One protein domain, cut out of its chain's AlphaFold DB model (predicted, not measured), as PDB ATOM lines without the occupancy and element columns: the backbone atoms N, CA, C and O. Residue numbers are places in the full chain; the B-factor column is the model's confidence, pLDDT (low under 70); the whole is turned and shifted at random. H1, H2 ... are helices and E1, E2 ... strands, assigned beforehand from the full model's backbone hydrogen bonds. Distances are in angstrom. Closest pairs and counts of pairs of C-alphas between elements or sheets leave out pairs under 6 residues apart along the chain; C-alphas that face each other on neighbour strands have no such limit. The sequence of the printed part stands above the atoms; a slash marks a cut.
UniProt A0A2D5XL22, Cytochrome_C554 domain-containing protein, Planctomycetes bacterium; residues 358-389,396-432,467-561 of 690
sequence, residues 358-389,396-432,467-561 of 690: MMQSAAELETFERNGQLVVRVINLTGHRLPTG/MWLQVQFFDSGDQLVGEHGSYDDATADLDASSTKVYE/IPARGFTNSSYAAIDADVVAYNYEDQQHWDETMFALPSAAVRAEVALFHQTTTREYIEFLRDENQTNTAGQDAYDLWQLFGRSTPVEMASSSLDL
ATOM      1  N   MET A 358      -5.522  39.365  10.815       96.38
ATOM      2  CA  MET A 358      -5.313  40.757  10.399       96.38
ATOM      3  C   MET A 358      -5.487  41.745  11.561       96.38
ATOM      4  O   MET A 358      -4.662  42.641  11.738       96.38
ATOM      5  N   MET A 359      -6.538  41.586  12.373       96.44
ATOM      6  CA  MET A 359      -6.760  42.441  13.544       96.44
ATOM      7  C   MET A 359      -5.677  42.257  14.614       96.44
ATOM      8  O   MET A 359      -5.259  43.244  15.216       96.44
ATOM      9  N   GLN A 360      -5.178  41.033  14.802       96.25
ATOM     10  CA  GLN A 360      -4.060  40.744  15.704       96.25
ATOM     11  C   GLN A 360      -2.738  41.333  15.202       96.25
ATOM     12  O   GLN A 360      -1.953  41.869  15.980       96.25
ATOM     13  N   SER A 361      -2.501  41.315  13.891       95.38
ATOM     14  CA  SER A 361      -1.332  41.956  13.289       95.38
ATOM     15  C   SER A 361      -1.391  43.486  13.357       95.38
ATOM     16  O   SER A 361      -0.340  44.125  13.364       95.38
ATOM     17  N   ALA A 362      -2.581  44.091  13.424       96.12
ATOM     18  CA  ALA A 362      -2.762  45.543  13.383       96.12
ATOM     19  C   ALA A 362      -2.352  46.279  14.675       96.12
ATOM     20  O   ALA A 362      -2.060  47.479  14.615       96.12
ATOM     21  N   ALA A 363      -2.320  45.592  15.820       95.62
ATOM     22  CA  ALA A 363      -2.107  46.207  17.127       95.62
ATOM     23  C   ALA A 363      -1.087  45.454  17.990       95.62
ATOM     24  O   ALA A 363      -0.905  44.246  17.876       95.62
ATOM     25  N   GLU A 364      -0.452  46.179  18.904       93.00
ATOM     26  CA  GLU A 364       0.292  45.620  20.035       93.00
ATOM     27  C   GLU A 364      -0.293  46.149  21.346       93.00
ATOM     28  O   GLU A 364      -0.764  47.287  21.409       93.00
ATOM     29  N   LEU A 365      -0.258  45.321  22.393       92.19
ATOM     30  CA  LEU A 365      -0.751  45.657  23.724       92.19
ATOM     31  C   LEU A 365       0.363  45.439  24.750       92.19
ATOM     32  O   LEU A 365       0.820  44.314  24.947       92.19
ATOM     33  N   GLU A 366       0.776  46.508  25.420       91.88
ATOM     34  CA  GLU A 366       1.723  46.458  26.535       91.88
ATOM     35  C   GLU A 366       0.994  46.822  27.834       91.88
ATOM     36  O   GLU A 366       0.188  47.756  27.870       91.88
ATOM     37  N   THR A 367       1.294  46.111  28.921       87.12
ATOM     38  CA  THR A 367       0.782  46.425  30.260       87.12
ATOM     39  C   THR A 367       1.934  46.576  31.238       87.12
ATOM     40  O   THR A 367       2.908  45.824  31.193       87.12
ATOM     41  N   PHE A 368       1.862  47.590  32.095       84.56
ATOM     42  CA  PHE A 368       2.883  47.840  33.106       84.56
ATOM     43  C   PHE A 368       2.370  48.734  34.233       84.56
ATOM     44  O   PHE A 368       1.397  49.461  34.069       84.56
ATOM     45  N   GLU A 369       3.050  48.729  35.377       83.38
ATOM     46  CA  GLU A 369       2.725  49.636  36.478       83.38
ATOM     47  C   GLU A 369       3.443  50.985  36.339       83.38
ATOM     48  O   GLU A 369       4.644  51.059  36.063       83.38
ATOM     49  N   ARG A 370       2.720  52.080  36.587       79.56
ATOM     50  CA  ARG A 370       3.291  53.429  36.722       79.56
ATOM     51  C   ARG A 370       2.522  54.189  37.792       79.56
ATOM     52  O   ARG A 370       1.306  54.308  37.708       79.56
ATOM     53  N   ASN A 371       3.229  54.721  38.789       78.56
ATOM     54  CA  ASN A 371       2.642  55.496  39.891       78.56
ATOM     55  C   ASN A 371       1.505  54.766  40.648       78.56
ATOM     56  O   ASN A 371       0.523  55.393  41.036       78.56
ATOM     57  N   GLY A 372       1.629  53.446  40.851       79.94
ATOM     58  CA  GLY A 372       0.616  52.635  41.549       79.94
ATOM     59  C   GLY A 372      -0.677  52.414  40.755       79.94
ATOM     60  O   GLY A 372      -1.722  52.138  41.341       79.94
ATOM     61  N   GLN A 373      -0.623  52.580  39.434       90.50
ATOM     62  CA  GLN A 373      -1.718  52.324  38.506       90.50
ATOM     63  C   GLN A 373      -1.272  51.325  37.444       90.50
ATOM     64  O   GLN A 373      -0.099  51.306  37.061       90.50
ATOM     65  N   LEU A 374      -2.224  50.553  36.926       94.12
ATOM     66  CA  LEU A 374      -2.033  49.791  35.700       94.12
ATOM     67  C   LEU A 374      -2.046  50.768  34.526       94.12
ATOM     68  O   LEU A 374      -3.019  51.491  34.335       94.12
ATOM     69  N   VAL A 375      -0.990  50.776  33.728       94.19
ATOM     70  CA  VAL A 375      -0.950  51.431  32.423       94.19
ATOM     71  C   VAL A 375      -1.161  50.371  31.361       94.19
ATOM     72  O   VAL A 375      -0.454  49.367  31.323       94.19
ATOM     73  N   VAL A 376      -2.115  50.631  30.478       97.56
ATOM     74  CA  VAL A 376      -2.357  49.848  29.275       97.56
ATOM     75  C   VAL A 376      -1.972  50.704  28.081       97.56
ATOM     76  O   VAL A 376      -2.564  51.765  27.873       97.56
ATOM     77  N   ARG A 377      -0.983  50.259  27.304       97.69
ATOM     78  CA  ARG A 377      -0.562  50.911  26.064       97.69
ATOM     79  C   ARG A 377      -1.030  50.101  24.861       97.69
ATOM     80  O   ARG A 377      -0.652  48.942  24.721       97.69
ATOM     81  N   VAL A 378      -1.792  50.735  23.974       98.31
ATOM     82  CA  VAL A 378      -2.182  50.173  22.672       98.31
ATOM     83  C   VAL A 378      -1.349  50.836  21.587       98.31
ATOM     84  O   VAL A 378      -1.383  52.057  21.460       98.31
ATOM     85  N   ILE A 379      -0.610  50.058  20.801       96.19
ATOM     86  CA  ILE A 379       0.277  50.548  19.738       96.19
ATOM     87  C   ILE A 379      -0.349  50.229  18.379       96.19
ATOM     88  O   ILE A 379      -0.666  49.077  18.093       96.19
ATOM     89  N   ASN A 380      -0.502  51.245  17.529       97.50
ATOM     90  CA  ASN A 380      -0.972  51.094  16.157       97.50
ATOM     91  C   ASN A 380       0.188  50.731  15.222       97.50
ATOM     92  O   ASN A 380       1.131  51.505  15.046       97.50
ATOM     93  N   LEU A 381       0.094  49.574  14.572       93.62
ATOM     94  CA  LEU A 381       1.123  49.057  13.666       93.62
ATOM     95  C   LEU A 381       0.741  49.176  12.190       93.62
ATOM     96  O   LEU A 381       1.408  48.607  11.325       93.62
ATOM     97  N   THR A 382      -0.330  49.909  11.902       94.69
ATOM     98  CA  THR A 382      -0.859  50.118  10.556       94.69
ATOM     99  C   THR A 382      -0.400  51.451   9.960       94.69
ATOM    100  O   THR A 382       0.121  52.340  10.644       94.69
ATOM    101  N   GLY A 383      -0.588  51.589   8.645       95.06
ATOM    102  CA  GLY A 383      -0.322  52.830   7.918       95.06
ATOM    103  C   GLY A 383      -1.417  53.886   8.060       95.06
ATOM    104  O   GLY A 383      -1.231  54.995   7.600       95.06
ATOM    105  N   HIS A 384      -2.538  53.599   8.704       97.44
ATOM    106  CA  HIS A 384      -3.684  54.506   8.835       97.44
ATOM    107  C   HIS A 384      -4.127  54.563  10.303       97.44
ATOM    108  O   HIS A 384      -3.433  54.032  11.173       97.44
ATOM    109  N   ARG A 385      -5.246  55.220  10.627       97.38
ATOM    110  CA  ARG A 385      -5.791  55.161  11.992       97.38
ATOM    111  C   ARG A 385      -6.153  53.726  12.390       97.38
ATOM    112  O   ARG A 385      -6.410  52.869  11.541       97.38
ATOM    113  N   LEU A 386      -6.194  53.467  13.692       97.62
ATOM    114  CA  LEU A 386      -6.649  52.203  14.258       97.62
ATOM    115  C   LEU A 386      -7.858  52.446  15.186       97.62
ATOM    116  O   LEU A 386      -7.678  53.048  16.251       97.62
ATOM    117  N   PRO A 387      -9.071  52.000  14.798       96.19
ATOM    118  CA  PRO A 387      -9.445  51.496  13.466       96.19
ATOM    119  C   PRO A 387      -9.560  52.636  12.421       96.19
ATOM    120  O   PRO A 387      -9.710  53.799  12.784       96.19
ATOM    121  N   THR A 388      -9.522  52.319  11.122       96.38
ATOM    122  CA  THR A 388      -9.749  53.275  10.006       96.38
ATOM    123  C   THR A 388     -11.048  52.950   9.240       96.38
ATOM    124  O   THR A 388     -11.743  51.988   9.577       96.38
ATOM    125  N   GLY A 389     -11.354  53.711   8.183       93.38
ATOM    126  CA  GLY A 389     -12.506  53.509   7.296       93.38
ATOM    127  C   GLY A 389     -13.831  53.956   7.908       93.38
ATOM    128  O   GLY A 389     -13.860  54.919   8.678       93.38
ATOM    129  N   MET A 396     -13.168  50.115  18.995       98.12
ATOM    130  CA  MET A 396     -12.305  49.258  19.811       98.12
ATOM    131  C   MET A 396     -12.377  49.679  21.274       98.12
ATOM    132  O   MET A 396     -12.654  50.841  21.556       98.12
ATOM    133  N   TRP A 397     -12.082  48.786  22.211       98.75
ATOM    134  CA  TRP A 397     -11.982  49.153  23.628       98.75
ATOM    135  C   TRP A 397     -11.076  48.211  24.407       98.75
ATOM    136  O   TRP A 397     -10.736  47.122  23.944       98.75
ATOM    137  N   LEU A 398     -10.711  48.646  25.611       98.81
ATOM    138  CA  LEU A 398      -9.982  47.837  26.579       98.81
ATOM    139  C   LEU A 398     -10.954  47.135  27.533       98.81
ATOM    140  O   LEU A 398     -11.741  47.800  28.203       98.81
ATOM    141  N   GLN A 399     -10.868  45.817  27.655       98.75
ATOM    142  CA  GLN A 399     -11.376  45.110  28.827       98.75
ATOM    143  C   GLN A 399     -10.218  44.921  29.806       98.75
ATOM    144  O   GLN A 399      -9.136  44.491  29.407       98.75
ATOM    145  N   VAL A 400     -10.433  45.252  31.077       98.75
ATOM    146  CA  VAL A 400      -9.434  45.094  32.143       98.75
ATOM    147  C   VAL A 400     -10.074  44.347  33.296       98.75
ATOM    148  O   VAL A 400     -11.055  44.822  33.855       98.75
ATOM    149  N   GLN A 401      -9.499  43.216  33.680       98.69
ATOM    150  CA  GLN A 401      -9.952  42.381  34.784       98.69
ATOM    151  C   GLN A 401      -8.848  42.269  35.834       98.69
ATOM    152  O   GLN A 401      -7.694  41.994  35.515       98.69
ATOM    153  N   PHE A 402      -9.194  42.493  37.097       98.50
ATOM    154  CA  PHE A 402      -8.278  42.422  38.231       98.50
ATOM    155  C   PHE A 402      -8.615  41.226  39.110       98.50
ATOM    156  O   PHE A 402      -9.767  41.068  39.511       98.50
ATOM    157  N   PHE A 403      -7.607  40.441  39.482       97.94
ATOM    158  CA  PHE A 403      -7.766  39.227  40.280       97.94
ATOM    159  C   PHE A 403      -6.981  39.303  41.587       97.94
ATOM    160  O   PHE A 403      -5.885  39.869  41.628       97.94
ATOM    161  N   ASP A 404      -7.535  38.734  42.656       96.12
ATOM    162  CA  ASP A 404      -6.830  38.540  43.924       96.12
ATOM    163  C   ASP A 404      -5.959  37.272  43.934       96.12
ATOM    164  O   ASP A 404      -5.881  36.519  42.964       96.12
ATOM    165  N   SER A 405      -5.282  37.014  45.058       93.69
ATOM    166  CA  SER A 405      -4.407  35.841  45.221       93.69
ATOM    167  C   SER A 405      -5.131  34.489  45.199       93.69
ATOM    168  O   SER A 405      -4.473  33.452  45.223       93.69
ATOM    169  N   GLY A 406      -6.465  34.485  45.245       94.31
ATOM    170  CA  GLY A 406      -7.312  33.302  45.121       94.31
ATOM    171  C   GLY A 406      -7.954  33.163  43.738       94.31
ATOM    172  O   GLY A 406      -8.945  32.438  43.621       94.31
ATOM    173  N   ASP A 407      -7.436  33.870  42.726       95.69
ATOM    174  CA  ASP A 407      -7.985  33.943  41.366       95.69
ATOM    175  C   ASP A 407      -9.445  34.437  41.324       95.69
ATOM    176  O   ASP A 407     -10.208  34.088  40.422       95.69
ATOM    177  N   GLN A 408      -9.876  35.237  42.306       97.62
ATOM    178  CA  GLN A 408     -11.207  35.843  42.296       97.62
ATOM    179  C   GLN A 408     -11.158  37.223  41.647       97.62
ATOM    180  O   GLN A 408     -10.294  38.035  41.973       97.62
ATOM    181  N   LEU A 409     -12.112  37.501  40.754       97.81
ATOM    182  CA  LEU A 409     -12.280  38.818  40.141       97.81
ATOM    183  C   LEU A 409     -12.649  39.851  41.221       97.81
ATOM    184  O   LEU A 409     -13.676  39.724  41.892       97.81
ATOM    185  N   VAL A 410     -11.820  40.879  41.379       97.88
ATOM    186  CA  VAL A 410     -11.982  41.965  42.365       97.88
ATOM    187  C   VAL A 410     -12.217  43.338  41.734       97.88
ATOM    188  O   VAL A 410     -12.498  44.300  42.450       97.88
ATOM    189  N   GLY A 411     -12.133  43.443  40.409       97.69
ATOM    190  CA  GLY A 411     -12.482  44.641  39.651       97.69
ATOM    191  C   GLY A 411     -12.509  44.357  38.155       97.69
ATOM    192  O   GLY A 411     -11.756  43.514  37.678       97.69
ATOM    193  N   GLU A 412     -13.366  45.060  37.423       98.31
ATOM    194  CA  GLU A 412     -13.474  44.943  35.971       98.31
ATOM    195  C   GLU A 412     -13.816  46.301  35.347       98.31
ATOM    196  O   GLU A 412     -14.578  47.077  35.925       98.31
ATOM    197  N   HIS A 413     -13.249  46.573  34.172       98.69
ATOM    198  CA  HIS A 413     -13.567  47.708  33.313       98.69
ATOM    199  C   HIS A 413     -13.848  47.214  31.895       98.69
ATOM    200  O   HIS A 413     -13.168  46.303  31.419       98.69
ATOM    201  N   GLY A 414     -14.796  47.844  31.199       98.12
ATOM    202  CA  GLY A 414     -15.088  47.528  29.800       98.12
ATOM    203  C   GLY A 414     -15.694  46.144  29.590       98.12
ATOM    204  O   GLY A 414     -15.411  45.509  28.572       98.12
ATOM    205  N   SER A 415     -16.485  45.664  30.554       97.44
ATOM    206  CA  SER A 415     -17.224  44.412  30.410       97.44
ATOM    207  C   SER A 415     -18.216  44.500  29.249       97.44
ATOM    208  O   SER A 415     -18.767  45.564  28.952       97.44
ATOM    209  N   TYR A 416     -18.424  43.370  28.580       97.31
ATOM    210  CA  TYR A 416     -19.315  43.259  27.431       97.31
ATOM    211  C   TYR A 416     -20.295  42.104  27.641       97.31
ATOM    212  O   TYR A 416     -19.890  41.000  28.003       97.31
ATOM    213  N   ASP A 417     -21.583  42.357  27.420       96.50
ATOM    214  CA  ASP A 417     -22.632  41.339  27.471       96.50
ATOM    215  C   ASP A 417     -22.984  40.877  26.053       96.50
ATOM    216  O   ASP A 417     -23.685  41.564  25.312       96.50
ATOM    217  N   ASP A 418     -22.545  39.676  25.678       93.56
ATOM    218  CA  ASP A 418     -22.816  39.087  24.359       93.56
ATOM    219  C   ASP A 418     -24.311  38.856  24.072       93.56
ATOM    220  O   ASP A 418     -24.729  38.795  22.909       93.56
ATOM    221  N   ALA A 419     -25.145  38.709  25.106       92.88
ATOM    222  CA  ALA A 419     -26.569  38.455  24.923       92.88
ATOM    223  C   ALA A 419     -27.315  39.718  24.483       92.88
ATOM    224  O   ALA A 419     -28.213  39.641  23.637       92.88
ATOM    225  N   THR A 420     -26.945  40.866  25.048       94.38
ATOM    226  CA  THR A 420     -27.571  42.169  24.783       94.38
ATOM    227  C   THR A 420     -26.771  43.034  23.813       94.38
ATOM    228  O   THR A 420     -27.354  43.921  23.200       94.38
ATOM    229  N   ALA A 421     -25.495  42.708  23.595       96.12
ATOM    230  CA  ALA A 421     -24.494  43.511  22.895       96.12
ATOM    231  C   ALA A 421     -24.177  44.858  23.568       96.12
ATOM    232  O   ALA A 421     -23.803  45.824  22.895       96.12
ATOM    233  N   ASP A 422     -24.312  44.904  24.895       95.75
ATOM    234  CA  ASP A 422     -24.066  46.098  25.697       95.75
ATOM    235  C   ASP A 422     -22.618  46.124  26.207       95.75
ATOM    236  O   ASP A 422     -22.113  45.149  26.765       95.75
ATOM    237  N   LEU A 423     -21.954  47.266  26.016       97.69
ATOM    238  CA  LEU A 423     -20.600  47.552  26.495       97.69
ATOM    239  C   LEU A 423     -20.673  48.509  27.689       97.69
ATOM    240  O   LEU A 423     -21.270  49.581  27.573       97.69
ATOM    241  N   ASP A 424     -19.978  48.207  28.787       97.75
ATOM    242  CA  ASP A 424     -19.683  49.208  29.818       97.75
ATOM    243  C   ASP A 424     -18.590  50.176  29.341       97.75
ATOM    244  O   ASP A 424     -17.436  50.153  29.771       97.75
ATOM    245  N   ALA A 425     -18.972  51.054  28.416       96.88
ATOM    246  CA  ALA A 425     -18.084  52.051  27.831       96.88
ATOM    247  C   ALA A 425     -17.661  53.119  28.852       96.88
ATOM    248  O   ALA A 425     -16.649  53.788  28.671       96.88
ATOM    249  N   SER A 426     -18.432  53.289  29.931       97.38
ATOM    250  CA  SER A 426     -18.219  54.348  30.920       97.38
ATOM    251  C   SER A 426     -17.024  54.093  31.835       97.38
ATOM    252  O   SER A 426     -16.424  55.042  32.347       97.38
ATOM    253  N   SER A 427     -16.673  52.822  32.043       97.81
ATOM    254  CA  SER A 427     -15.563  52.423  32.903       97.81
ATOM    255  C   SER A 427     -14.243  52.255  32.155       97.81
ATOM    256  O   SER A 427     -13.219  52.054  32.809       97.81
ATOM    257  N   THR A 428     -14.231  52.347  30.821       98.44
ATOM    258  CA  THR A 428     -13.055  52.022  30.008       98.44
ATOM    259  C   THR A 428     -12.761  53.032  28.900       98.44
ATOM    260  O   THR A 428     -13.500  53.980  28.651       98.44
ATOM    261  N   LYS A 429     -11.635  52.823  28.218       98.25
ATOM    262  CA  LYS A 429     -11.257  53.531  27.003       98.25
ATOM    263  C   LYS A 429     -11.921  52.884  25.790       98.25
ATOM    264  O   LYS A 429     -11.673  51.712  25.515       98.25
ATOM    265  N   VAL A 430     -12.677  53.682  25.040       98.56
ATOM    266  CA  VAL A 430     -13.219  53.333  23.719       98.56
ATOM    267  C   VAL A 430     -12.524  54.184  22.653       98.56
ATOM    268  O   VAL A 430     -12.355  55.389  22.848       98.56
ATOM    269  N   TYR A 431     -12.099  53.559  21.557       98.56
ATOM    270  CA  TYR A 431     -11.511  54.197  20.379       98.56
ATOM    271  C   TYR A 431     -12.531  54.203  19.240       98.56
ATOM    272  O   TYR A 431     -12.897  53.141  18.727       98.56
ATOM    273  N   GLU A 432     -12.982  55.392  18.855       97.81
ATOM    274  CA  GLU A 432     -14.071  55.604  17.904       97.81
ATOM    275  C   GLU A 432     -14.045  57.026  17.316       97.81
ATOM    276  O   GLU A 432     -13.288  57.902  17.746       97.81
ATOM    277  N   ILE A 467      -6.427  55.783  17.192       98.56
ATOM    278  CA  ILE A 467      -4.970  55.906  17.333       98.56
ATOM    279  C   ILE A 467      -4.369  56.225  15.956       98.56
ATOM    280  O   ILE A 467      -4.615  55.467  15.016       98.56
ATOM    281  N   PRO A 468      -3.589  57.308  15.791       98.19
ATOM    282  CA  PRO A 468      -3.079  57.713  14.484       98.19
ATOM    283  C   PRO A 468      -1.989  56.766  13.965       98.19
ATOM    284  O   PRO A 468      -1.430  55.955  14.707       98.19
ATOM    285  N   ALA A 469      -1.698  56.854  12.667       96.31
ATOM    286  CA  ALA A 469      -0.714  56.005  12.000       96.31
ATOM    287  C   ALA A 469       0.722  56.261  12.479       96.31
ATOM    288  O   ALA A 469       1.098  57.380  12.844       96.31
ATOM    289  N   ARG A 470       1.587  55.250  12.357       88.62
ATOM    290  CA  ARG A 470       3.032  55.430  12.557       88.62
ATOM    291  C   ARG A 470       3.576  56.483  11.586       88.62
ATOM    292  O   ARG A 470       3.427  56.341  10.377       88.62
ATOM    293  N   GLY A 471       4.239  57.520  12.103       85.12
ATOM    294  CA  GLY A 471       4.728  58.666  11.316       85.12
ATOM    295  C   GLY A 471       3.863  59.924  11.401       85.12
ATOM    296  O   GLY A 471       4.283  60.972  10.912       85.12
ATOM    297  N   PHE A 472       2.705  59.834  12.061       91.19
ATOM    298  CA  PHE A 472       1.770  60.931  12.300       91.19
ATOM    299  C   PHE A 472       2.429  62.213  12.827       91.19
ATOM    300  O   PHE A 472       3.305  62.181  13.693       91.19
ATOM    301  N   THR A 473       1.935  63.356  12.354       92.31
ATOM    302  CA  THR A 473       2.075  64.651  13.028       92.31
ATOM    303  C   THR A 473       0.731  65.363  12.978       92.31
ATOM    304  O   THR A 473      -0.007  65.215  12.001       92.31
ATOM    305  N   ASN A 474       0.441  66.198  13.969       94.94
ATOM    306  CA  ASN A 474      -0.784  66.993  13.995       94.94
ATOM    307  C   ASN A 474      -0.907  67.862  12.734       94.94
ATOM    308  O   ASN A 474      -1.962  67.922  12.108       94.94
ATOM    309  N   SER A 475       0.201  68.470  12.299       95.31
ATOM    310  CA  SER A 475       0.214  69.323  11.104       95.31
ATOM    311  C   SER A 475      -0.068  68.563   9.800       95.31
ATOM    312  O   SER A 475      -0.760  69.086   8.926       95.31
ATOM    313  N   SER A 476       0.429  67.326   9.658       95.12
ATOM    314  CA  SER A 476       0.216  66.522   8.449       95.12
ATOM    315  C   SER A 476      -1.202  65.967   8.348       95.12
ATOM    316  O   SER A 476      -1.708  65.839   7.234       95.12
ATOM    317  N   TYR A 477      -1.845  65.672   9.481       97.06
ATOM    318  CA  TYR A 477      -3.245  65.237   9.532       97.06
ATOM    319  C   TYR A 477      -4.225  66.400   9.333       97.06
ATOM    320  O   TYR A 477      -5.183  66.254   8.577       97.06
ATOM    321  N   ALA A 478      -3.942  67.582   9.887       95.00
ATOM    322  CA  ALA A 478      -4.726  68.787   9.602       95.00
ATOM    323  C   ALA A 478      -4.725  69.143   8.100       95.00
ATOM    324  O   ALA A 478      -5.720  69.603   7.551       95.00
ATOM    325  N   ALA A 479      -3.618  68.880   7.393       94.31
ATOM    326  CA  ALA A 479      -3.502  69.133   5.953       94.31
ATOM    327  C   ALA A 479      -4.360  68.206   5.065       94.31
ATOM    328  O   ALA A 479      -4.436  68.433   3.858       94.31
ATOM    329  N   ILE A 480      -4.955  67.154   5.630       94.50
ATOM    330  CA  ILE A 480      -5.827  66.199   4.926       94.50
ATOM    331  C   ILE A 480      -7.230  66.126   5.549       94.50
ATOM    332  O   ILE A 480      -7.982  65.198   5.252       94.50
ATOM    333  N   ASP A 481      -7.574  67.091   6.410       93.62
ATOM    334  CA  ASP A 481      -8.829  67.132   7.171       93.62
ATOM    335  C   ASP A 481      -9.080  65.843   7.976       93.62
ATOM    336  O   ASP A 481     -10.190  65.314   8.015       93.62
ATOM    337  N   ALA A 482      -8.022  65.315   8.593       95.50
ATOM    338  CA  ALA A 482      -8.057  64.136   9.451       95.50
ATOM    339  C   ALA A 482      -7.578  64.479  10.868       95.50
ATOM    340  O   ALA A 482      -6.826  63.711  11.463       95.50
ATOM    341  N   ASP A 483      -7.941  65.646  11.398       94.94
ATOM    342  CA  ASP A 483      -7.549  66.118  12.729       94.94
ATOM    343  C   ASP A 483      -7.935  65.139  13.853       94.94
ATOM    344  O   ASP A 483      -8.901  64.379  13.768       94.94
ATOM    345  N   VAL A 484      -7.172  65.147  14.948       96.88
ATOM    346  CA  VAL A 484      -7.596  64.513  16.206       96.88
ATOM    347  C   VAL A 484      -8.581  65.465  16.880       96.88
ATOM    348  O   VAL A 484      -8.270  66.640  17.075       96.88
ATOM    349  N   VAL A 485      -9.772  64.980  17.227       97.56
ATOM    350  CA  VAL A 485     -10.857  65.829  17.741       97.56
ATOM    351  C   VAL A 485     -11.288  65.351  19.118       97.56
ATOM    352  O   VAL A 485     -11.494  64.158  19.325       97.56
ATOM    353  N   ALA A 486     -11.426  66.289  20.061       97.56
ATOM    354  CA  ALA A 486     -11.765  66.019  21.463       97.56
ATOM    355  C   ALA A 486     -10.820  65.009  22.156       97.56
ATOM    356  O   ALA A 486     -11.173  64.375  23.150       97.56
ATOM    357  N   TYR A 487      -9.593  64.898  21.645       97.94
ATOM    358  CA  TYR A 487      -8.500  64.104  22.189       97.94
ATOM    359  C   TYR A 487      -7.156  64.727  21.778       97.94
ATOM    360  O   TYR A 487      -7.140  65.668  20.985       97.94
ATOM    361  N   ASN A 488      -6.033  64.245  22.314       95.62
ATOM    362  CA  ASN A 488      -4.704  64.745  21.950       95.62
ATOM    363  C   ASN A 488      -3.705  63.598  21.805       95.62
ATOM    364  O   ASN A 488      -3.616  62.738  22.680       95.62
ATOM    365  N   TYR A 489      -2.915  63.658  20.738       94.19
ATOM    366  CA  TYR A 489      -1.728  62.842  20.527       94.19
ATOM    367  C   TYR A 489      -0.556  63.773  20.235       94.19
ATOM    368  O   TYR A 489      -0.682  64.707  19.438       94.19
ATOM    369  N   GLU A 490       0.590  63.515  20.854       92.00
ATOM    370  CA  GLU A 490       1.823  64.199  20.477       92.00
ATOM    371  C   GLU A 490       2.272  63.761  19.074       92.00
ATOM    372  O   GLU A 490       1.917  62.686  18.579       92.00
ATOM    373  N   ASP A 491       3.082  64.582  18.408       88.44
ATOM    374  CA  ASP A 491       3.659  64.187  17.122       88.44
ATOM    375  C   ASP A 491       4.452  62.875  17.266       88.44
ATOM    376  O   ASP A 491       5.178  62.661  18.238       88.44
ATOM    377  N   GLN A 492       4.323  61.994  16.271       86.19
ATOM    378  CA  GLN A 492       4.843  60.618  16.235       86.19
ATOM    379  C   GLN A 492       4.193  59.632  17.223       86.19
ATOM    380  O   GLN A 492       4.533  58.442  17.197       86.19
ATOM    381  N   GLN A 493       3.239  60.070  18.050       87.94
ATOM    382  CA  GLN A 493       2.537  59.207  18.995       87.94
ATOM    383  C   GLN A 493       1.485  58.343  18.281       87.94
ATOM    384  O   GLN A 493       0.320  58.702  18.176       87.94
ATOM    385  N   HIS A 494       1.904  57.167  17.819       94.62
ATOM    386  CA  HIS A 494       1.060  56.134  17.199       94.62
ATOM    387  C   HIS A 494       0.639  55.059  18.212       94.62
ATOM    388  O   HIS A 494       0.504  53.880  17.889       94.62
ATOM    389  N   TRP A 495       0.490  55.462  19.470       97.19
ATOM    390  CA  TRP A 495       0.019  54.625  20.562       97.19
ATOM    391  C   TRP A 495      -0.833  55.454  21.520       97.19
ATOM    392  O   TRP A 495      -0.667  56.670  21.623       97.19
ATOM    393  N   ASP A 496      -1.710  54.799  22.266       97.88
ATOM    394  CA  ASP A 496      -2.455  55.416  23.361       97.88
ATOM    395  C   ASP A 496      -2.125  54.739  24.684       97.88
ATOM    396  O   ASP A 496      -1.867  53.537  24.711       97.88
ATOM    397  N   GLU A 497      -2.120  55.503  25.776       96.31
ATOM    398  CA  GLU A 497      -1.941  54.978  27.130       96.31
ATOM    399  C   GLU A 497      -3.161  55.313  27.982       96.31
ATOM    400  O   GLU A 497      -3.479  56.482  28.194       96.31
ATOM    401  N   THR A 498      -3.799  54.288  28.538       97.38
ATOM    402  CA  THR A 498      -4.884  54.439  29.512       97.38
ATOM    403  C   THR A 498      -4.430  53.922  30.873       97.38
ATOM    404  O   THR A 498      -3.796  52.873  30.966       97.38
ATOM    405  N   MET A 499      -4.729  54.669  31.938       96.56
ATOM    406  CA  MET A 499      -4.400  54.289  33.315       96.56
ATOM    407  C   MET A 499      -5.645  53.790  34.053       96.56
ATOM    408  O   MET A 499      -6.678  54.457  34.035       96.56
ATOM    409  N   PHE A 500      -5.515  52.679  34.773       97.31
ATOM    410  CA  PHE A 500      -6.556  52.102  35.620       97.31
ATOM    411  C   PHE A 500      -6.071  52.031  37.070       97.31
ATOM    412  O   PHE A 500      -4.925  51.667  37.352       97.31
ATOM    413  N   ALA A 501      -6.943  52.402  38.004       95.69
ATOM    414  CA  ALA A 501      -6.649  52.275  39.425       95.69
ATOM    415  C   ALA A 501      -6.625  50.794  39.827       95.69
ATOM    416  O   ALA A 501      -7.502  50.034  39.428       95.69
ATOM    417  N   LEU A 502      -5.648  50.403  40.645       94.38
ATOM    418  CA  LEU A 502      -5.548  49.036  41.148       94.38
ATOM    419  C   LEU A 502      -6.521  48.834  42.324       94.38
ATOM    420  O   LEU A 502      -6.434  49.575  43.312       94.38
ATOM    421  N   PRO A 503      -7.428  47.841  42.280       95.12
ATOM    422  CA  PRO A 503      -8.174  47.431  43.464       95.12
ATOM    423  C   PRO A 503      -7.215  46.971  44.568       95.12
ATOM    424  O   PRO A 503      -6.224  46.300  44.299       95.12
ATOM    425  N   SER A 504      -7.514  47.272  45.834       89.75
ATOM    426  CA  SER A 504      -6.583  47.010  46.948       89.75
ATOM    427  C   SER A 504      -6.229  45.532  47.162       89.75
ATOM    428  O   SER A 504      -5.240  45.238  47.824       89.75
ATOM    429  N   ALA A 505      -7.063  44.616  46.668       92.19
ATOM    430  CA  ALA A 505      -6.848  43.172  46.754       92.19
ATOM    431  C   ALA A 505      -6.222  42.574  45.480       92.19
ATOM    432  O   ALA A 505      -5.939  41.379  45.464       92.19
ATOM    433  N   ALA A 506      -6.038  43.370  44.421       95.00
ATOM    434  CA  ALA A 506      -5.591  42.876  43.127       95.00
ATOM    435  C   ALA A 506      -4.098  42.528  43.148       95.00
ATOM    436  O   ALA A 506      -3.264  43.366  43.475       95.00
ATOM    437  N   VAL A 507      -3.767  41.305  42.749       94.56
ATOM    438  CA  VAL A 507      -2.387  40.824  42.565       94.56
ATOM    439  C   VAL A 507      -2.084  40.476  41.110       94.56
ATOM    440  O   VAL A 507      -0.929  40.263  40.773       94.56
ATOM    441  N   ARG A 508      -3.103  40.423  40.244       95.50
ATOM    442  CA  ARG A 508      -2.961  40.205  38.802       95.50
ATOM    443  C   ARG A 508      -3.952  41.079  38.042       95.50
ATOM    444  O   ARG A 508      -5.075  41.284  38.506       95.50
ATOM    445  N   ALA A 509      -3.545  41.563  36.877       97.88
ATOM    446  CA  ALA A 509      -4.418  42.157  35.879       97.88
ATOM    447  C   ALA A 509      -4.368  41.341  34.578       97.88
ATOM    448  O   ALA A 509      -3.300  40.911  34.142       97.88
ATOM    449  N   GLU A 510      -5.519  41.147  33.951       98.50
ATOM    450  CA  GLU A 510      -5.666  40.605  32.602       98.50
ATOM    451  C   GLU A 510      -6.343  41.670  31.745       98.50
ATOM    452  O   GLU A 510      -7.325  42.290  32.157       98.50
ATOM    453  N   VAL A 511      -5.771  41.939  30.577       98.75
ATOM    454  CA  VAL A 511      -6.196  43.024  29.699       98.75
ATOM    455  C   VAL A 511      -6.361  42.490  28.293       98.75
ATOM    456  O   VAL A 511      -5.465  41.818  27.786       98.75
ATOM    457  N   ALA A 512      -7.461  42.848  27.646       98.69
ATOM    458  CA  ALA A 512      -7.716  42.542  26.249       98.69
ATOM    459  C   ALA A 512      -8.157  43.798  25.491       98.69
ATOM    460  O   ALA A 512      -8.898  44.634  26.008       98.69
ATOM    461  N   LEU A 513      -7.689  43.935  24.254       98.88
ATOM    462  CA  LEU A 513      -8.166  44.910  23.281       98.88
ATOM    463  C   LEU A 513      -9.159  44.209  22.358       98.88
ATOM    464  O   LEU A 513      -8.788  43.256  21.673       98.88
ATOM    465  N   PHE A 514     -10.390  44.701  22.298       98.69
ATOM    466  CA  PHE A 514     -11.430  44.174  21.418       98.69
ATOM    467  C   PHE A 514     -11.762  45.146  20.291       98.69
ATOM    468  O   PHE A 514     -11.670  46.357  20.473       98.69
ATOM    469  N   HIS A 515     -12.216  44.612  19.156       98.19
ATOM    470  CA  HIS A 515     -12.868  45.351  18.077       98.19
ATOM    471  C   HIS A 515     -14.291  44.828  17.845       98.19
ATOM    472  O   HIS A 515     -14.521  43.618  17.807       98.19
ATOM    473  N   GLN A 516     -15.240  45.734  17.605       97.19
ATOM    474  CA  GLN A 516     -16.609  45.410  17.201       97.19
ATOM    475  C   GLN A 516     -16.937  46.032  15.837       97.19
ATOM    476  O   GLN A 516     -16.812  47.240  15.648       97.19
ATOM    477  N   THR A 517     -17.388  45.187  14.897       95.75
ATOM    478  CA  THR A 517     -17.733  45.571  13.512       95.75
ATOM    479  C   THR A 517     -19.023  46.380  13.418       95.75
ATOM    480  O   THR A 517     -19.129  47.265  12.575       95.75
ATOM    481  N   THR A 518     -20.032  46.026  14.215       97.38
ATOM    482  CA  THR A 518     -21.356  46.655  14.182       97.38
ATOM    483  C   THR A 518     -21.895  46.747  15.602       97.38
ATOM    484  O   THR A 518     -22.306  45.741  16.181       97.38
ATOM    485  N   THR A 519     -21.874  47.947  16.175       97.50
ATOM    486  CA  THR A 519     -22.457  48.222  17.495       97.50
ATOM    487  C   THR A 519     -23.974  48.044  17.499       97.50
ATOM    488  O   THR A 519     -24.623  48.241  16.465       97.50
ATOM    489  N   ARG A 520     -24.545  47.784  18.678       97.81
ATOM    490  CA  ARG A 520     -25.995  47.729  18.887       97.81
ATOM    491  C   ARG A 520     -26.692  49.033  18.484       97.81
ATOM    492  O   ARG A 520     -27.704  49.000  17.796       97.81
ATOM    493  N   GLU A 521     -26.130  50.169  18.876       97.62
ATOM    494  CA  GLU A 521     -26.704  51.496  18.653       97.62
ATOM    495  C   GLU A 521     -26.871  51.782  17.156       97.62
ATOM    496  O   GLU A 521     -27.918  52.250  16.715       97.62
ATOM    497  N   TYR A 522     -25.856  51.436  16.363       98.38
ATOM    498  CA  TYR A 522     -25.889  51.615  14.914       98.38
ATOM    499  C   TYR A 522     -26.887  50.679  14.219       98.38
ATOM    500  O   TYR A 522     -27.658  51.128  13.378       98.38
ATOM    501  N   ILE A 523     -26.929  49.388  14.572       98.62
ATOM    502  CA  ILE A 523     -27.867  48.462  13.915       98.62
ATOM    503  C   ILE A 523     -29.330  48.748  14.290       98.62
ATOM    504  O   ILE A 523     -30.222  48.566  13.465       98.62
ATOM    505  N   GLU A 524     -29.590  49.214  15.515       98.69
ATOM    506  CA  GLU A 524     -30.923  49.663  15.930       98.69
ATOM    507  C   GLU A 524     -31.319  50.955  15.206       98.69
ATOM    508  O   GLU A 524     -32.445  51.035  14.724       98.69
ATOM    509  N   PHE A 525     -30.392  51.902  15.016       98.69
ATOM    510  CA  PHE A 525     -30.610  53.075  14.160       98.69
ATOM    511  C   PHE A 525     -30.966  52.676  12.723       98.69
ATOM    512  O   PHE A 525     -31.975  53.134  12.196       98.69
ATOM    513  N   LEU A 526     -30.190  51.774  12.107       98.75
ATOM    514  CA  LEU A 526     -30.446  51.304  10.742       98.75
ATOM    515  C   LEU A 526     -31.847  50.692  10.589       98.75
ATOM    516  O   LEU A 526     -32.495  50.876   9.559       98.75
ATOM    517  N   ARG A 527     -32.315  49.964  11.609       98.75
ATOM    518  CA  ARG A 527     -33.665  49.393  11.663       98.75
ATOM    519  C   ARG A 527     -34.738  50.466  11.823       98.75
ATOM    520  O   ARG A 527     -35.732  50.424  11.106       98.75
ATOM    521  N   ASP A 528     -34.561  51.372  12.780       98.62
ATOM    522  CA  ASP A 528     -35.613  52.290  13.226       98.62
ATOM    523  C   ASP A 528     -35.777  53.503  12.297       98.62
ATOM    524  O   ASP A 528     -36.895  53.984  12.108       98.62
ATOM    525  N   GLU A 529     -34.690  53.975  11.678       98.12
ATOM    526  CA  GLU A 529     -34.708  55.127  10.765       98.12
ATOM    527  C   GLU A 529     -35.031  54.755   9.313       98.12
ATOM    528  O   GLU A 529     -35.417  55.618   8.518       98.12
ATOM    529  N   ASN A 530     -34.921  53.481   8.934       98.31
ATOM    530  CA  ASN A 530     -35.352  53.044   7.611       98.31
ATOM    531  C   ASN A 530     -36.886  53.010   7.534       98.31
ATOM    532  O   ASN A 530     -37.555  52.220   8.198       98.31
ATOM    533  N   GLN A 531     -37.446  53.869   6.685       96.38
ATOM    534  CA  GLN A 531     -38.890  54.026   6.487       96.38
ATOM    535  C   GLN A 531     -39.314  53.748   5.037       96.38
ATOM    536  O   GLN A 531     -40.489  53.899   4.696       96.38
ATOM    537  N   THR A 532     -38.373  53.367   4.169       95.50
ATOM    538  CA  THR A 532     -38.605  53.212   2.726       95.50
ATOM    539  C   THR A 532     -38.680  51.760   2.277       95.50
ATOM    540  O   THR A 532     -39.402  51.460   1.323       95.50
ATOM    541  N   ASN A 533     -37.984  50.847   2.955       96.94
ATOM    542  CA  ASN A 533     -37.991  49.417   2.646       96.94
ATOM    543  C   ASN A 533     -37.685  48.567   3.898       96.94
ATOM    544  O   ASN A 533     -37.764  49.052   5.023       96.94
ATOM    545  N   THR A 534     -37.394  47.274   3.719       97.94
ATOM    546  CA  THR A 534     -37.119  46.341   4.827       97.94
ATOM    547  C   THR A 534     -35.640  46.195   5.171       97.94
ATOM    548  O   THR A 534     -35.335  45.540   6.162       97.94
ATOM    549  N   ALA A 535     -34.719  46.816   4.424       98.44
ATOM    550  CA  ALA A 535     -33.285  46.526   4.526       98.44
ATOM    551  C   ALA A 535     -32.721  46.740   5.943       98.44
ATOM    552  O   ALA A 535     -31.878  45.970   6.394       98.44
ATOM    553  N   GLY A 536     -33.226  47.744   6.670       98.62
ATOM    554  CA  GLY A 536     -32.857  47.988   8.067       98.62
ATOM    555  C   GLY A 536     -33.279  46.855   9.006       98.62
ATOM    556  O   GLY A 536     -32.487  46.396   9.831       98.62
ATOM    557  N   GLN A 537     -34.509  46.359   8.849       98.75
ATOM    558  CA  GLN A 537     -35.014  45.217   9.613       98.75
ATOM    559  C   GLN A 537     -34.281  43.924   9.240       98.75
ATOM    560  O   GLN A 537     -33.876  43.181  10.131       98.75
ATOM    561  N   ASP A 538     -34.047  43.693   7.949       98.69
ATOM    562  CA  ASP A 538     -33.338  42.512   7.451       98.69
ATOM    563  C   ASP A 538     -31.897  42.465   7.999       98.69
ATOM    564  O   ASP A 538     -31.436  41.430   8.489       98.69
ATOM    565  N   ALA A 539     -31.194  43.604   8.006       98.75
ATOM    566  CA  ALA A 539     -29.860  43.726   8.594       98.75
ATOM    567  C   ALA A 539     -29.861  43.464  10.110       98.75
ATOM    568  O   ALA A 539     -28.971  42.775  10.617       98.75
ATOM    569  N   TYR A 540     -30.861  43.974  10.834       98.81
ATOM    570  CA  TYR A 540     -31.010  43.753  12.273       98.81
ATOM    571  C   TYR A 540     -31.255  42.281  12.618       98.81
ATOM    572  O   TYR A 540     -30.619  41.741  13.527       98.81
ATOM    573  N   ASP A 541     -32.125  41.606  11.869       98.81
ATOM    574  CA  ASP A 541     -32.430  40.189  12.074       98.81
ATOM    575  C   ASP A 541     -31.197  39.312  11.810       98.81
ATOM    576  O   ASP A 541     -30.903  38.393  12.582       98.81
ATOM    577  N   LEU A 542     -30.410  39.636  10.777       98.69
ATOM    578  CA  LEU A 542     -29.140  38.964  10.494       98.69
ATOM    579  C   LEU A 542     -28.095  39.222  11.581       98.69
ATOM    580  O   LEU A 542     -27.406  38.291  12.003       98.69
ATOM    581  N   TRP A 543     -27.989  40.455  12.073       98.44
ATOM    582  CA  TRP A 543     -27.105  40.781  13.188       98.44
ATOM    583  C   TRP A 543     -27.464  39.960  14.432       98.44
ATOM    584  O   TRP A 543     -26.576  39.360  15.038       98.44
ATOM    585  N   GLN A 544     -28.752  39.836  14.775       98.19
ATOM    586  CA  GLN A 544     -29.188  38.966  15.871       98.19
ATOM    587  C   GLN A 544     -28.840  37.493  15.622       98.19
ATOM    588  O   GLN A 544     -28.332  36.824  16.526       98.19
ATOM    589  N   LEU A 545     -29.099  36.993  14.410       98.06
ATOM    590  CA  LEU A 545     -28.856  35.602  14.027       98.06
ATOM    591  C   LEU A 545     -27.371  35.225  14.123       98.06
ATOM    592  O   LEU A 545     -27.043  34.119  14.554       98.06
ATOM    593  N   PHE A 546     -26.473  36.143  13.763       96.56
ATOM    594  CA  PHE A 546     -25.026  35.915  13.714       96.56
ATOM    595  C   PHE A 546     -24.267  36.468  14.925       96.56
ATOM    596  O   PHE A 546     -23.105  36.859  14.816       96.56
ATOM    597  N   GLY A 547     -24.899  36.440  16.101       95.62
ATOM    598  CA  GLY A 547     -24.213  36.673  17.377       95.62
ATOM    599  C   GLY A 547     -23.976  38.144  17.704       95.62
ATOM    600  O   GLY A 547     -23.072  38.461  18.471       95.62
ATOM    601  N   ARG A 548     -24.781  39.046  17.132       97.06
ATOM    602  CA  ARG A 548     -24.788  40.478  17.453       97.06
ATOM    603  C   ARG A 548     -23.438  41.160  17.243       97.06
ATOM    604  O   ARG A 548     -23.014  41.991  18.044       97.06
ATOM    605  N   SER A 549     -22.754  40.798  16.153       96.06
ATOM    606  CA  SER A 549     -21.388  41.252  15.871       96.06
ATOM    607  C   SER A 549     -20.476  41.045  17.088       96.06
ATOM    608  O   SER A 549     -19.871  42.007  17.575       96.06
ATOM    609  N   THR A 550     -20.398  39.800  17.578       95.50
ATOM    610  CA  THR A 550     -19.551  39.429  18.720       95.50
ATOM    611  C   THR A 550     -18.163  40.068  18.584       95.50
ATOM    612  O   THR A 550     -17.565  39.988  17.498       95.50
ATOM    613  N   PRO A 551     -17.659  40.721  19.642       97.31
ATOM    614  CA  PRO A 551     -16.367  41.383  19.603       97.31
ATOM    615  C   PRO A 551     -15.236  40.409  19.301       97.31
ATOM    616  O   PRO A 551     -15.273  39.243  19.691       97.31
ATOM    617  N   VAL A 552     -14.213  40.896  18.610       97.62
ATOM    618  CA  VAL A 552     -13.028  40.108  18.282       97.62
ATOM    619  C   VAL A 552     -11.838  40.638  19.057       97.62
ATOM    620  O   VAL A 552     -11.524  41.824  18.979       97.62
ATOM    621  N   GLU A 553     -11.180  39.750  19.797       98.25
ATOM    622  CA  GLU A 553      -9.939  40.065  20.496       98.25
ATOM    623  C   GLU A 553      -8.818  40.333  19.484       98.25
ATOM    624  O   GLU A 553      -8.526  39.510  18.611       98.25
ATOM    625  N   MET A 554      -8.197  41.501  19.607       98.25
ATOM    626  CA  MET A 554      -7.057  41.932  18.805       98.25
ATOM    627  C   MET A 554      -5.736  41.624  19.507       98.25
ATOM    628  O   MET A 554      -4.771  41.231  18.869       98.25
ATOM    629  N   ALA A 555      -5.669  41.822  20.820       97.50
ATOM    630  CA  ALA A 555      -4.470  41.572  21.604       97.50
ATOM    631  C   ALA A 555      -4.838  41.383  23.072       97.50
ATOM    632  O   ALA A 555      -5.780  42.008  23.556       97.50
ATOM    633  N   SER A 556      -4.052  40.585  23.789       97.38
ATOM    634  CA  SER A 556      -4.211  40.361  25.225       97.38
ATOM    635  C   SER A 556      -2.870  40.452  25.945       97.38
ATOM    636  O   SER A 556      -1.830  40.123  25.372       97.38
ATOM    637  N   SER A 557      -2.885  40.851  27.210       94.25
ATOM    638  CA  SER A 557      -1.711  40.930  28.071       94.25
ATOM    639  C   SER A 557      -2.101  40.602  29.511       94.25
ATOM    640  O   SER A 557      -3.213  40.903  29.942       94.25
ATOM    641  N   SER A 558      -1.186  39.993  30.261       93.19
ATOM    642  CA  SER A 558      -1.359  39.730  31.689       93.19
ATOM    643  C   SER A 558      -0.175  40.298  32.457       93.19
ATOM    644  O   SER A 558       0.966  40.203  31.997       93.19
ATOM    645  N   LEU A 559      -0.459  40.891  33.613       91.38
ATOM    646  CA  LEU A 559       0.524  41.519  34.483       91.38
ATOM    647  C   LEU A 559       0.300  41.074  35.927       91.38
ATOM    648  O   LEU A 559      -0.756  41.340  36.503       91.38
ATOM    649  N   ASP A 560       1.315  40.459  36.525       89.75
ATOM    650  CA  ASP A 560       1.372  40.272  37.973       89.75
ATOM    651  C   ASP A 560       1.690  41.623  38.634       89.75
ATOM    652  O   ASP A 560       2.679  42.277  38.298       89.75
ATOM    653  N   LEU A 561       0.826  42.056  39.553       85.75
ATOM    654  CA  LEU A 561       0.909  43.351  40.221       85.75
ATOM    655  C   LEU A 561       1.829  43.259  41.441       85.75
ATOM    656  O   LEU A 561       1.589  42.501  42.385       85.75
TER     657      LEU A 561
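Overview. This is residues 358 to 389, 396 to 432 and 467 to 561 of the 690 residues of the protein "Cytochrome_C554 domain-containing protein" of Planctomycetes bacterium (UniProt A0A2D5XL22). Two strongly twisted sheets, E4 E3 E6 E7 and E1 E2 E5, make a sandwich, two sheets face to face; they come close along E1 and E7, while E4 and E5 are apart. Beyond the sheets, a helical hairpin of H3 and H4 makes an arm inserted between E6 and E7, the short helix H2 lies far off in another direction amid long loops, and the short helix H1 packs on E7. The printed part has 164 residues, with four named helices and seven named strands in the order H1 E1 E2 E3 E4 H2 E5 E6 H3 H4 E7, a mixed class of helices and strands. Both sheets are antiparallel throughout, in the orders E4 E3 E6 E7 and E1 E2 E5. The whole is only just compact, close to loose, with a radius of gyration of the C-alphas of 18.1 A and spans of 55 by 46 by 27 A.

Arrangement. In the larger sheet E3, residues 396 to 403, and E6, residues 508 to 516, are inner strands and antiparallel neighbours, with N 399 and O 512 within hydrogen-bond range at 2.8 A. E4, residues 409 to 413, is an edge strand and forms a hairpin with E3; N 402 and O 411 are 2.8 A apart. E7, residues 552 to 560, is the other edge strand, antiparallel to E6, with N 511 and O 557 at 2.8 A; it bends by 53 degrees at residue 555. In the other sheet E1, residues 363 to 370, and E2, residues 373 to 380, form a hairpin, with N 366 and O 377 at 2.9 A. E5, residues 495 to 501, is antiparallel to E2, with N 376 and O 498 at 2.8 A. The facing parts of the two sheets are 9.5 A centre to centre, and their best planes are 26 degrees apart. The closest C-alphas of E1 and E7 are those of Leu 365 and Ala 555, 5.9 A apart. E2 and E3 are near each other, with 7 pairs of C-alphas within 10 A. H1, residues 358 to 362, is on the larger sheet over E7 at a height of 8.4 A; its closest C-alpha pair with E7 is Gln 360 and Met 554, 4.5 A. H3, residues 520 to 529, and H4, residues 535 to 545, touch at a shallow tilt of 31 degrees, opposite ways; the C-alphas of Arg 527 and Gly 536 are closest, at 3.9 A. H2, residues 474 to 478, is on neither sheet and touches no helix. In H1, H2, H3 and H4 every O i to N i+4 pair is within hydrogen-bond range.

Along the chain. H1 begins at C-alpha 358, (-5.313, 40.757, 10.399). E1 is 21.6 A long from first to last C-alpha, E2 22.4 A, E3 23.2 A and E5 20.1 A, while E4 has five residues. E6 is 26.1 A long and starts at C-alpha 508, (-2.961, 40.205, 38.802). H3 is 14.0 A long and H4 15.1 A; H1 and H2 have five residues each. E7, 24.4 A long, ends at C-alpha 560, (1.372, 40.272, 37.973).

Size, cuts and confidence. The two C-alphas farthest apart, those of Ser 405 and Thr 532, are 57.2 A from each other. Residues 390 to 395 are not printed, with 13.2 A between C-alphas 389 and 396, and residues 433 to 466 are not printed, with 9.1 A between C-alphas 432 and 467. Of the links that are printed whole, H2 to E5 is long, with 16 residues. Residues 414 to 432 hold no named element, but residues 430 to 431 pair antiparallel with residues 396 to 397 of E3. The mean pLDDT of the printed part is 95.7, and no printed residue is under 70.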